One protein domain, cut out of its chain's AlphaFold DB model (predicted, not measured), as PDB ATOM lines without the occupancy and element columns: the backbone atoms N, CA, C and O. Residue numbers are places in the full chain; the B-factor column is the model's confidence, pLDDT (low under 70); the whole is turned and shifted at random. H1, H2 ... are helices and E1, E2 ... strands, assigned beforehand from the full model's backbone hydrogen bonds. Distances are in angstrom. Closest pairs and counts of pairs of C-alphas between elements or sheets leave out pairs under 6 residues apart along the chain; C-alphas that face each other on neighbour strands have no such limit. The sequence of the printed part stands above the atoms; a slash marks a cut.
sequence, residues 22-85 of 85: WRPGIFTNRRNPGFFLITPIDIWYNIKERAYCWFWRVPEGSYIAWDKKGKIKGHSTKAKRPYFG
ATOM      1  N   TRP A  22     -36.255  24.460 -47.237       50.34
ATOM      2  CA  TRP A  22     -36.761  23.116 -46.976       50.34
ATOM      3  C   TRP A  22     -38.185  23.204 -46.409       50.34
ATOM      4  O   TRP A  22     -38.390  23.521 -45.239       50.34
ATOM      5  N   ARG A  23     -39.179  22.978 -47.266       57.16
ATOM      6  CA  ARG A  23     -40.512  22.528 -46.868       57.16
ATOM      7  C   ARG A  23     -40.635  21.107 -47.405       57.16
ATOM      8  O   ARG A  23     -40.741  20.978 -48.624       57.16
ATOM      9  N   PRO A  24     -40.561  20.063 -46.563       60.16
ATOM     10  CA  PRO A  24     -40.830  18.723 -47.051       60.16
ATOM     11  C   PRO A  24     -42.244  18.736 -47.643       60.16
ATOM     12  O   PRO A  24     -43.180  19.289 -47.056       60.16
ATOM     13  N   GLY A  25     -42.385  18.215 -48.859       66.88
ATOM     14  CA  GLY A  25     -43.696  17.959 -49.435       66.88
ATOM     15  C   GLY A  25     -44.474  16.994 -48.542       66.88
ATOM     16  O   GLY A  25     -43.915  16.323 -47.677       66.88
ATOM     17  N   ILE A  26     -45.790  16.905 -48.747       71.88
ATOM     18  CA  ILE A  26     -46.624  15.942 -48.004       71.88
ATOM     19  C   ILE A  26     -46.060  14.522 -48.176       71.88
ATOM     20  O   ILE A  26     -45.937  13.780 -47.205       71.88
ATOM     21  N   PHE A  27     -45.618  14.214 -49.393       71.69
ATOM     22  CA  PHE A  27     -44.958  12.973 -49.776       71.69
ATOM     23  C   PHE A  27     -43.436  13.124 -49.729       71.69
ATOM     24  O   PHE A  27     -42.750  13.002 -50.737       71.69
ATOM     25  N   THR A  28     -42.885  13.464 -48.568       67.94
ATOM     26  CA  THR A  28     -41.431  13.486 -48.381       67.94
ATOM     27  C   THR A  28     -41.083  12.739 -47.110       67.94
ATOM     28  O   THR A  28     -41.680  12.976 -46.057       67.94
ATOM     29  N   ASN A  29     -40.126  11.820 -47.212       67.12
ATOM     30  CA  ASN A  29     -39.636  11.086 -46.059       67.12
ATOM     31  C   ASN A  29     -38.863  12.055 -45.150       67.12
ATOM     32  O   ASN A  29     -37.923  12.731 -45.575       67.12
ATOM     33  N   ARG A  30     -39.298  12.146 -43.888       66.62
ATOM     34  CA  ARG A  30     -38.765  13.103 -42.909       66.62
ATOM     35  C   ARG A  30     -37.391  12.701 -42.385       66.62
ATOM     36  O   ARG A  30     -36.619  13.571 -41.992       66.62
ATOM     37  N   ARG A  31     -37.104  11.397 -42.339       65.69
ATOM     38  CA  ARG A  31     -35.843  10.835 -41.828       65.69
ATOM     39  C   ARG A  31     -34.763  10.808 -42.899       65.69
ATOM     40  O   ARG A  31     -33.602  11.044 -42.587       65.69
ATOM     41  N   ASN A  32     -35.143  10.543 -44.146       64.38
ATOM     42  CA  ASN A  32     -34.224  10.539 -45.274       64.38
ATOM     43  C   ASN A  32     -34.902  11.129 -46.525       64.38
ATOM     44  O   ASN A  32     -35.625  10.407 -47.209       64.38
ATOM     45  N   PRO A  33     -34.666  12.411 -46.861       64.19
ATOM     46  CA  PRO A  33     -35.307  13.052 -48.010       64.19
ATOM     47  C   PRO A  33     -34.913  12.443 -49.367       64.19
ATOM     48  O   PRO A  33     -35.583  12.731 -50.354       64.19
ATOM     49  N   GLY A  34     -33.852  11.628 -49.432       62.50
ATOM     50  CA  GLY A  34     -33.438  10.904 -50.640       62.50
ATOM     51  C   GLY A  34     -34.065   9.514 -50.790       62.50
ATOM     52  O   GLY A  34     -33.763   8.820 -51.756       62.50
ATOM     53  N   PHE A  35     -34.906   9.083 -49.844       70.06
ATOM     54  CA  PHE A  35     -35.508   7.752 -49.849       70.06
ATOM     55  C   PHE A  35     -36.992   7.821 -50.227       70.06
ATOM     56  O   PHE A  35     -37.771   8.539 -49.600       70.06
ATOM     57  N   PHE A  36     -37.382   7.057 -51.251       63.22
ATOM     58  CA  PHE A  36     -38.736   7.076 -51.820       63.22
ATOM     59  C   PHE A  36     -39.793   6.402 -50.936       63.22
ATOM     60  O   PHE A  36     -40.982   6.684 -51.070       63.22
ATOM     61  N   LEU A  37     -39.377   5.530 -50.015       71.50
ATOM     62  CA  LEU A  37     -40.285   4.906 -49.056       71.50
ATOM     63  C   LEU A  37     -40.734   5.947 -48.033       71.50
ATOM     64  O   LEU A  37     -39.949   6.414 -47.209       71.50
ATOM     65  N   ILE A  38     -42.010   6.303 -48.097       72.38
ATOM     66  CA  ILE A  38     -42.678   7.237 -47.193       72.38
ATOM     67  C   ILE A  38     -43.661   6.432 -46.359       72.38
ATOM     68  O   ILE A  38     -44.496   5.711 -46.906       72.38
ATOM     69  N   THR A  39     -43.582   6.548 -45.036       79.12
ATOM     70  CA  THR A  39     -44.559   5.882 -44.170       79.12
ATOM     71  C   THR A  39     -45.822   6.743 -44.026       79.12
ATOM     72  O   THR A  39     -45.737   7.974 -44.079       79.12
ATOM     73  N   PRO A  40     -47.007   6.149 -43.775       78.69
ATOM     74  CA  PRO A  40     -48.222   6.914 -43.462       78.69
ATOM     75  C   PRO A  40     -48.028   7.888 -42.289       78.69
ATOM     76  O   PRO A  40     -48.620   8.966 -42.240       78.69
ATOM     77  N   ILE A  41     -47.139   7.527 -41.363       81.06
ATOM     78  CA  ILE A  41     -46.740   8.337 -40.215       81.06
ATOM     79  C   ILE A  41     -46.001   9.608 -40.666       81.06
ATOM     80  O   ILE A  41     -46.287  10.692 -40.156       81.06
ATOM     81  N   ASP A  42     -45.098   9.516 -41.647       79.88
ATOM     82  CA  ASP A  42     -44.403  10.683 -42.208       79.88
ATOM     83  C   ASP A  42     -45.385  11.662 -42.856       79.88
ATOM     84  O   ASP A  42     -45.317  12.866 -42.599       79.88
ATOM     85  N   ILE A  43     -46.342  11.140 -43.631       79.88
ATOM     86  CA  ILE A  43     -47.404  11.929 -44.275       79.88
ATOM     87  C   ILE A  43     -48.213  12.678 -43.214       79.88
ATOM     88  O   ILE A  43     -48.413  13.890 -43.321       79.88
ATOM     89  N   TRP A  44     -48.631  11.980 -42.157       82.69
ATOM     90  CA  TRP A  44     -49.385  12.570 -41.054       82.69
ATOM     91  C   TRP A  44     -48.630  13.718 -40.377       82.69
ATOM     92  O   TRP A  44     -49.194  14.790 -40.133       82.69
ATOM     93  N   TYR A  45     -47.335  13.537 -40.112       80.75
ATOM     94  CA  TYR A  45     -46.506  14.591 -39.535       80.75
ATOM     95  C   TYR A  45     -46.309  15.774 -40.492       80.75
ATOM     96  O   TYR A  45     -46.416  16.920 -40.056       80.75
ATOM     97  N   ASN A  46     -46.114  15.528 -41.790       81.44
ATOM     98  CA  ASN A  46     -45.994  16.586 -42.800       81.44
ATOM     99  C   ASN A  46     -47.286  17.411 -42.918       81.44
ATOM    100  O   ASN A  46     -47.238  18.640 -43.007       81.44
ATOM    101  N   ILE A  47     -48.450  16.758 -42.859       83.88
ATOM    102  CA  ILE A  47     -49.753  17.436 -42.832       83.88
ATOM    103  C   ILE A  47     -49.884  18.290 -41.567       83.88
ATOM    104  O   ILE A  47     -50.259  19.459 -41.665       83.88
ATOM    105  N   LYS A  48     -49.515  17.757 -40.393       84.19
ATOM    106  CA  LYS A  48     -49.523  18.518 -39.133       84.19
ATOM    107  C   LYS A  48     -48.634  19.759 -39.188       84.19
ATOM    108  O   LYS A  48     -49.071  20.823 -38.755       84.19
ATOM    109  N   GLU A  49     -47.423  19.663 -39.737       79.06
ATOM    110  CA  GLU A  49     -46.551  20.834 -39.922       79.06
ATOM    111  C   GLU A  49     -47.169  21.863 -40.844       79.06
ATOM    112  O   GLU A  49     -47.135  23.056 -40.555       79.06
ATOM    113  N   ARG A  50     -47.753  21.408 -41.950       79.81
ATOM    114  CA  ARG A  50     -48.353  22.292 -42.941       79.81
ATOM    115  C   ARG A  50     -49.574  23.012 -42.372       79.81
ATOM    116  O   ARG A  50     -49.696  24.221 -42.560       79.81
ATOM    117  N   ALA A  51     -50.413  22.306 -41.614       82.81
ATOM    118  CA  ALA A  51     -51.540  22.881 -40.886       82.81
ATOM    119  C   ALA A  51     -51.076  23.888 -39.821       82.81
ATOM    120  O   ALA A  51     -51.598  24.998 -39.758       82.81
ATOM    121  N   TYR A  52     -50.045  23.547 -39.042       82.38
ATOM    122  CA  TYR A  52     -49.456  24.452 -38.055       82.38
ATOM    123  C   TYR A  52     -48.875  25.709 -38.718       82.38
ATOM    124  O   TYR A  52     -49.189  26.827 -38.315       82.38
ATOM    125  N   CYS A  53     -48.085  25.555 -39.782       79.38
ATOM    126  CA  CYS A  53     -47.537  26.680 -40.532       79.38
ATOM    127  C   CYS A  53     -48.621  27.583 -41.114       79.38
ATOM    128  O   CYS A  53     -48.452  28.801 -41.121       79.38
ATOM    129  N   TRP A  54     -49.712  26.998 -41.607       81.31
ATOM    130  CA  TRP A  54     -50.834  27.741 -42.164       81.31
ATOM    131  C   TRP A  54     -51.585  28.525 -41.082       81.31
ATOM    132  O   TRP A  54     -51.748  29.738 -41.211       81.31
ATOM    133  N   PHE A  55     -51.948  27.863 -39.979       83.19
ATOM    134  CA  PHE A  55     -52.694  28.475 -38.879       83.19
ATOM    135  C   PHE A  55     -51.901  29.600 -38.201       83.19
ATOM    136  O   PHE A  55     -52.424  30.685 -37.956       83.19
ATOM    137  N   TRP A  56     -50.605  29.378 -37.972       78.94
ATOM    138  CA  TRP A  56     -49.722  30.328 -37.292       78.94
ATOM    139  C   TRP A  56     -48.992  31.286 -38.244       78.94
ATOM    140  O   TRP A  56     -48.133  32.048 -37.803       78.94
ATOM    141  N   ARG A  57     -49.322  31.264 -39.546       79.31
ATOM    142  CA  ARG A  57     -48.693  32.087 -40.600       79.31
ATOM    143  C   ARG A  57     -47.162  32.075 -40.536       79.31
ATOM    144  O   ARG A  57     -46.504  33.102 -40.707       79.31
ATOM    145  N   VAL A  58     -46.601  30.896 -40.283       76.56
ATOM    146  CA  VAL A  58     -45.165  30.702 -40.094       76.56
ATOM    147  C   VAL A  58     -44.439  31.009 -41.405       76.56
ATOM    148  O   VAL A  58     -44.759  30.396 -42.435       76.56
ATOM    149  N   PRO A  59     -43.456  31.926 -41.405       69.69
ATOM    150  CA  PRO A  59     -42.757  32.290 -42.623       69.69
ATOM    151  C   PRO A  59     -41.993  31.095 -43.196       69.69
ATOM    152  O   PRO A  59     -41.483  30.229 -42.477       69.69
ATOM    153  N   GLU A  60     -41.929  31.039 -44.523       64.31
ATOM    154  CA  GLU A  60     -41.256  29.965 -45.248       64.31
ATOM    155  C   GLU A  60     -39.788  29.848 -44.841       64.31
ATOM    156  O   GLU A  60     -39.055  30.842 -44.878       64.31
ATOM    157  N   GLY A  61     -39.359  28.623 -44.525       65.94
ATOM    158  CA  GLY A  61     -37.998  28.317 -44.075       65.94
ATOM    159  C   GLY A  61     -37.808  28.342 -42.557       65.94
ATOM    160  O   GLY A  61     -36.685  28.170 -42.096       65.94
ATOM    161  N   SER A  62     -38.877  28.543 -41.782       69.50
ATOM    162  CA  SER A  62     -38.818  28.394 -40.325       69.50
ATOM    163  C   SER A  62     -38.681  26.924 -39.930       69.50
ATOM    164  O   SER A  62     -39.325  26.054 -40.514       69.50
ATOM    165  N   TYR A  63     -37.877  26.659 -38.908       71.75
ATOM    166  CA  TYR A  63     -37.739  25.340 -38.305       71.75
ATOM    167  C   TYR A  63     -38.893  25.079 -37.336       71.75
ATOM    168  O   TYR A  63     -39.238  25.965 -36.556       71.75
ATOM    169  N   ILE A  64     -39.461  23.873 -37.354       77.75
ATOM    170  CA  ILE A  64     -40.497  23.440 -36.412       77.75
ATOM    171  C   ILE A  64     -39.842  22.524 -35.383       77.75
ATOM    172  O   ILE A  64     -39.270  21.492 -35.730       77.75
ATOM    173  N   ALA A  65     -39.919  22.906 -34.112       77.69
ATOM    174  CA  ALA A  65     -39.397  22.111 -33.015       77.69
ATOM    175  C   ALA A  65     -40.441  21.084 -32.575       77.69
ATOM    176  O   ALA A  65     -41.574  21.435 -32.229       77.69
ATOM    177  N   TRP A  66     -40.033  19.820 -32.550       78.19
ATOM    178  CA  TRP A  66     -40.842  18.702 -32.080       78.19
ATOM    179  C   TRP A  66     -40.357  18.229 -30.718       78.19
ATOM    180  O   TRP A  66     -39.161  18.221 -30.435       78.19
ATOM    181  N   ASP A  67     -41.291  17.810 -29.876       79.88
ATOM    182  CA  ASP A  67     -40.972  17.082 -28.657       79.88
ATOM    183  C   ASP A  67     -40.716  15.596 -28.938       79.88
ATOM    184  O   ASP A  67     -41.214  15.052 -29.927       79.88
ATOM    185  N   LYS A  68     -40.054  14.899 -28.001       74.25
ATOM    186  CA  LYS A  68     -39.832  13.438 -28.058       74.25
ATOM    187  C   LYS A  68     -41.142  12.635 -28.167       74.25
ATOM    188  O   LYS A  68     -41.137  11.505 -28.635       74.25
ATOM    189  N   LYS A  69     -42.270  13.237 -27.770       76.56
ATOM    190  CA  LYS A  69     -43.632  12.677 -27.848       76.56
ATOM    191  C   LYS A  69     -44.368  12.982 -29.165       76.56
ATOM    192  O   LYS A  69     -45.561  12.710 -29.261       76.56
ATOM    193  N   GLY A  70     -43.723  13.613 -30.150       71.75
ATOM    194  CA  GLY A  70     -44.360  13.937 -31.433       71.75
ATOM    195  C   GLY A  70     -45.368  15.094 -31.363       71.75
ATOM    196  O   GLY A  70     -46.327  15.130 -32.133       71.75
ATOM    197  N   LYS A  71     -45.182  16.046 -30.437       77.69
ATOM    198  CA  LYS A  71     -45.957  17.300 -30.372       77.69
ATOM    199  C   LYS A  71     -45.112  18.477 -30.863       77.69
ATOM    200  O   LYS A  71     -43.932  18.553 -30.531       77.69
ATOM    201  N   ILE A  72     -45.715  19.403 -31.607       78.38
ATOM    202  CA  ILE A  72     -45.053  20.642 -32.042       78.38
ATOM    203  C   ILE A  72     -44.929  21.575 -30.831       78.38
ATOM    204  O   ILE A  72     -45.941  21.993 -30.273       78.38
ATOM    205  N   LYS A  73     -43.696  21.890 -30.419       79.19
ATOM    206  CA  LYS A  73     -43.399  22.810 -29.305       79.19
ATOM    207  C   LYS A  73     -43.364  24.271 -29.743       79.19
ATOM    208  O   LYS A  73     -43.639  25.158 -28.943       79.19
ATOM    209  N   GLY A  74     -43.032  24.529 -31.003       76.81
ATOM    210  CA  GLY A  74     -42.951  25.880 -31.539       76.81
ATOM    211  C   GLY A  74     -42.224  25.916 -32.873       76.81
ATOM    212  O   GLY A  74     -41.878  24.878 -33.437       76.81
ATOM    213  N   HIS A  75     -41.973  27.121 -33.371       80.12
ATOM    214  CA  HIS A  75     -41.188  27.332 -34.578       80.12
ATOM    215  C   HIS A  75     -40.177  28.462 -34.383       80.12
ATOM    216  O   HIS A  75     -40.401  29.384 -33.603       80.12
ATOM    217  N   SER A  76     -39.059  28.390 -35.101       71.06
ATOM    218  CA  SER A  76     -38.022  29.420 -35.112       71.06
ATOM    219  C   SER A  76     -37.744  29.865 -36.538       71.06
ATOM    220  O   SER A  76     -37.537  29.045 -37.431       71.06
ATOM    221  N   THR A  77     -37.709  31.176 -36.752       66.62
ATOM    222  CA  THR A  77     -37.381  31.796 -38.045       66.62
ATOM    223  C   THR A  77     -35.873  31.894 -38.286       66.62
ATOM    224  O   THR A  77     -35.438  32.167 -39.404       66.62
ATOM    225  N   LYS A  78     -35.053  31.672 -37.249       57.72
ATOM    226  CA  LYS A  78     -33.593  31.678 -37.359       57.72
ATOM    227  C   LYS A  78     -33.126  30.293 -37.788       57.72
ATOM    228  O   LYS A  78     -33.340  29.324 -37.068       57.72
ATOM    229  N   ALA A  79     -32.394  30.221 -38.897       51.78
ATOM    230  CA  ALA A  79     -31.681  29.031 -39.374       51.78
ATOM    231  C   ALA A  79     -30.508  28.604 -38.458       51.78
ATOM    232  O   ALA A  79     -29.510  28.063 -38.926       51.78
ATOM    233  N   LYS A  80     -30.586  28.864 -37.149       45.03
ATOM    234  CA  LYS A  80     -29.694  28.243 -36.174       45.03
ATOM    235  C   LYS A  80     -30.344  26.921 -35.803       45.03
ATOM    236  O   LYS A  80     -31.366  26.922 -35.122       45.03
ATOM    237  N   ARG A  81     -29.780  25.812 -36.297       43.59
ATOM    238  CA  ARG A  81     -30.065  24.472 -35.768       43.59
ATOM    239  C   ARG A  81     -30.020  24.581 -34.238       43.59
ATOM    240  O   ARG A  81     -28.966  24.974 -33.735       43.59
ATOM    241  N   PRO A  82     -31.105  24.320 -33.488       41.59
ATOM    242  CA  PRO A  82     -30.934  24.074 -32.072       41.59
ATOM    243  C   PRO A  82     -30.139  22.771 -31.992       41.59
ATOM    244  O   PRO A  82     -30.643  21.701 -32.330       41.59
ATOM    245  N   TYR A  83     -28.852  22.897 -31.680       40.75
ATOM    246  CA  TYR A  83     -28.031  21.769 -31.287       40.75
ATOM    247  C   TYR A  83     -28.723  21.152 -30.071       40.75
ATOM    248  O   TYR A  83     -28.945  21.833 -29.070       40.75
ATOM    249  N   PHE A  84     -29.139  19.895 -30.205       48.16
ATOM    250  CA  PHE A  84     -29.376  19.045 -29.050       48.16
ATOM    251  C   PHE A  84     -28.011  18.881 -28.372       48.16
ATOM    252  O   PHE A  84     -27.128  18.242 -28.943       48.16
ATOM    253  N   GLY A  85     -27.827  19.560 -27.241       36.34
ATOM    254  CA  GLY A  85     -26.953  19.083 -26.174       36.34
ATOM    255  C   GLY A  85     -27.729  18.094 -25.322       36.34
ATOM    256  O   GLY A  85     -28.958  18.309 -25.173       36.34
TER     257      GLY A  85
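AT A GLANCE: This is residues 22 to 85 of the 85 residues of an uncharacterized protein of Candidatus Moranbacteria bacterium (UniProt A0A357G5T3). With little regular structure, this domain is a small two-strand hairpin, E1 and E2, beside the one helix, H1, while residues 22 to 39 form a looped stretch near the helix's first half. The printed part has 64 residues, with H1, E1 and E2 in that order; the sheet is antiparallel, and the class is mixed, with only 25 residues in named elements. It is compact, with a radius of gyration of the C-alphas of 11.9 A, spanning 30 by 30 by 22 A.

IN THESE COORDINATES: E1 is residues 63 to 66 and E2 residues 72 to 76, ending at C-alpha 76 (-38.022, 29.420, -35.112). H1, residues 40 to 55, begins at C-alpha 40 (-48.222, 6.914, -43.462) and is 22.5 A long.

HOW THE PARTS SIT: E1 and E2 form a hairpin with a tight link, antiparallel at 157 degrees; N 65 and O 74 are 2.9 A apart, within hydrogen-bond range. H1 and E2 are near each other. The closest C-alphas of H1 and E1, those of Glu 49 and Ile 64, are 7.5 A apart. In H1 every O i to N i+4 pair is within hydrogen-bond range.

THE WHOLE: The C-alphas farthest apart, of Phe 36 and Gly 85, are 30.7 A apart. The printed part has no cut and no long link between named elements. Mean pLDDT of the printed part is 70.3; residues 77 to 85 are among those under 70.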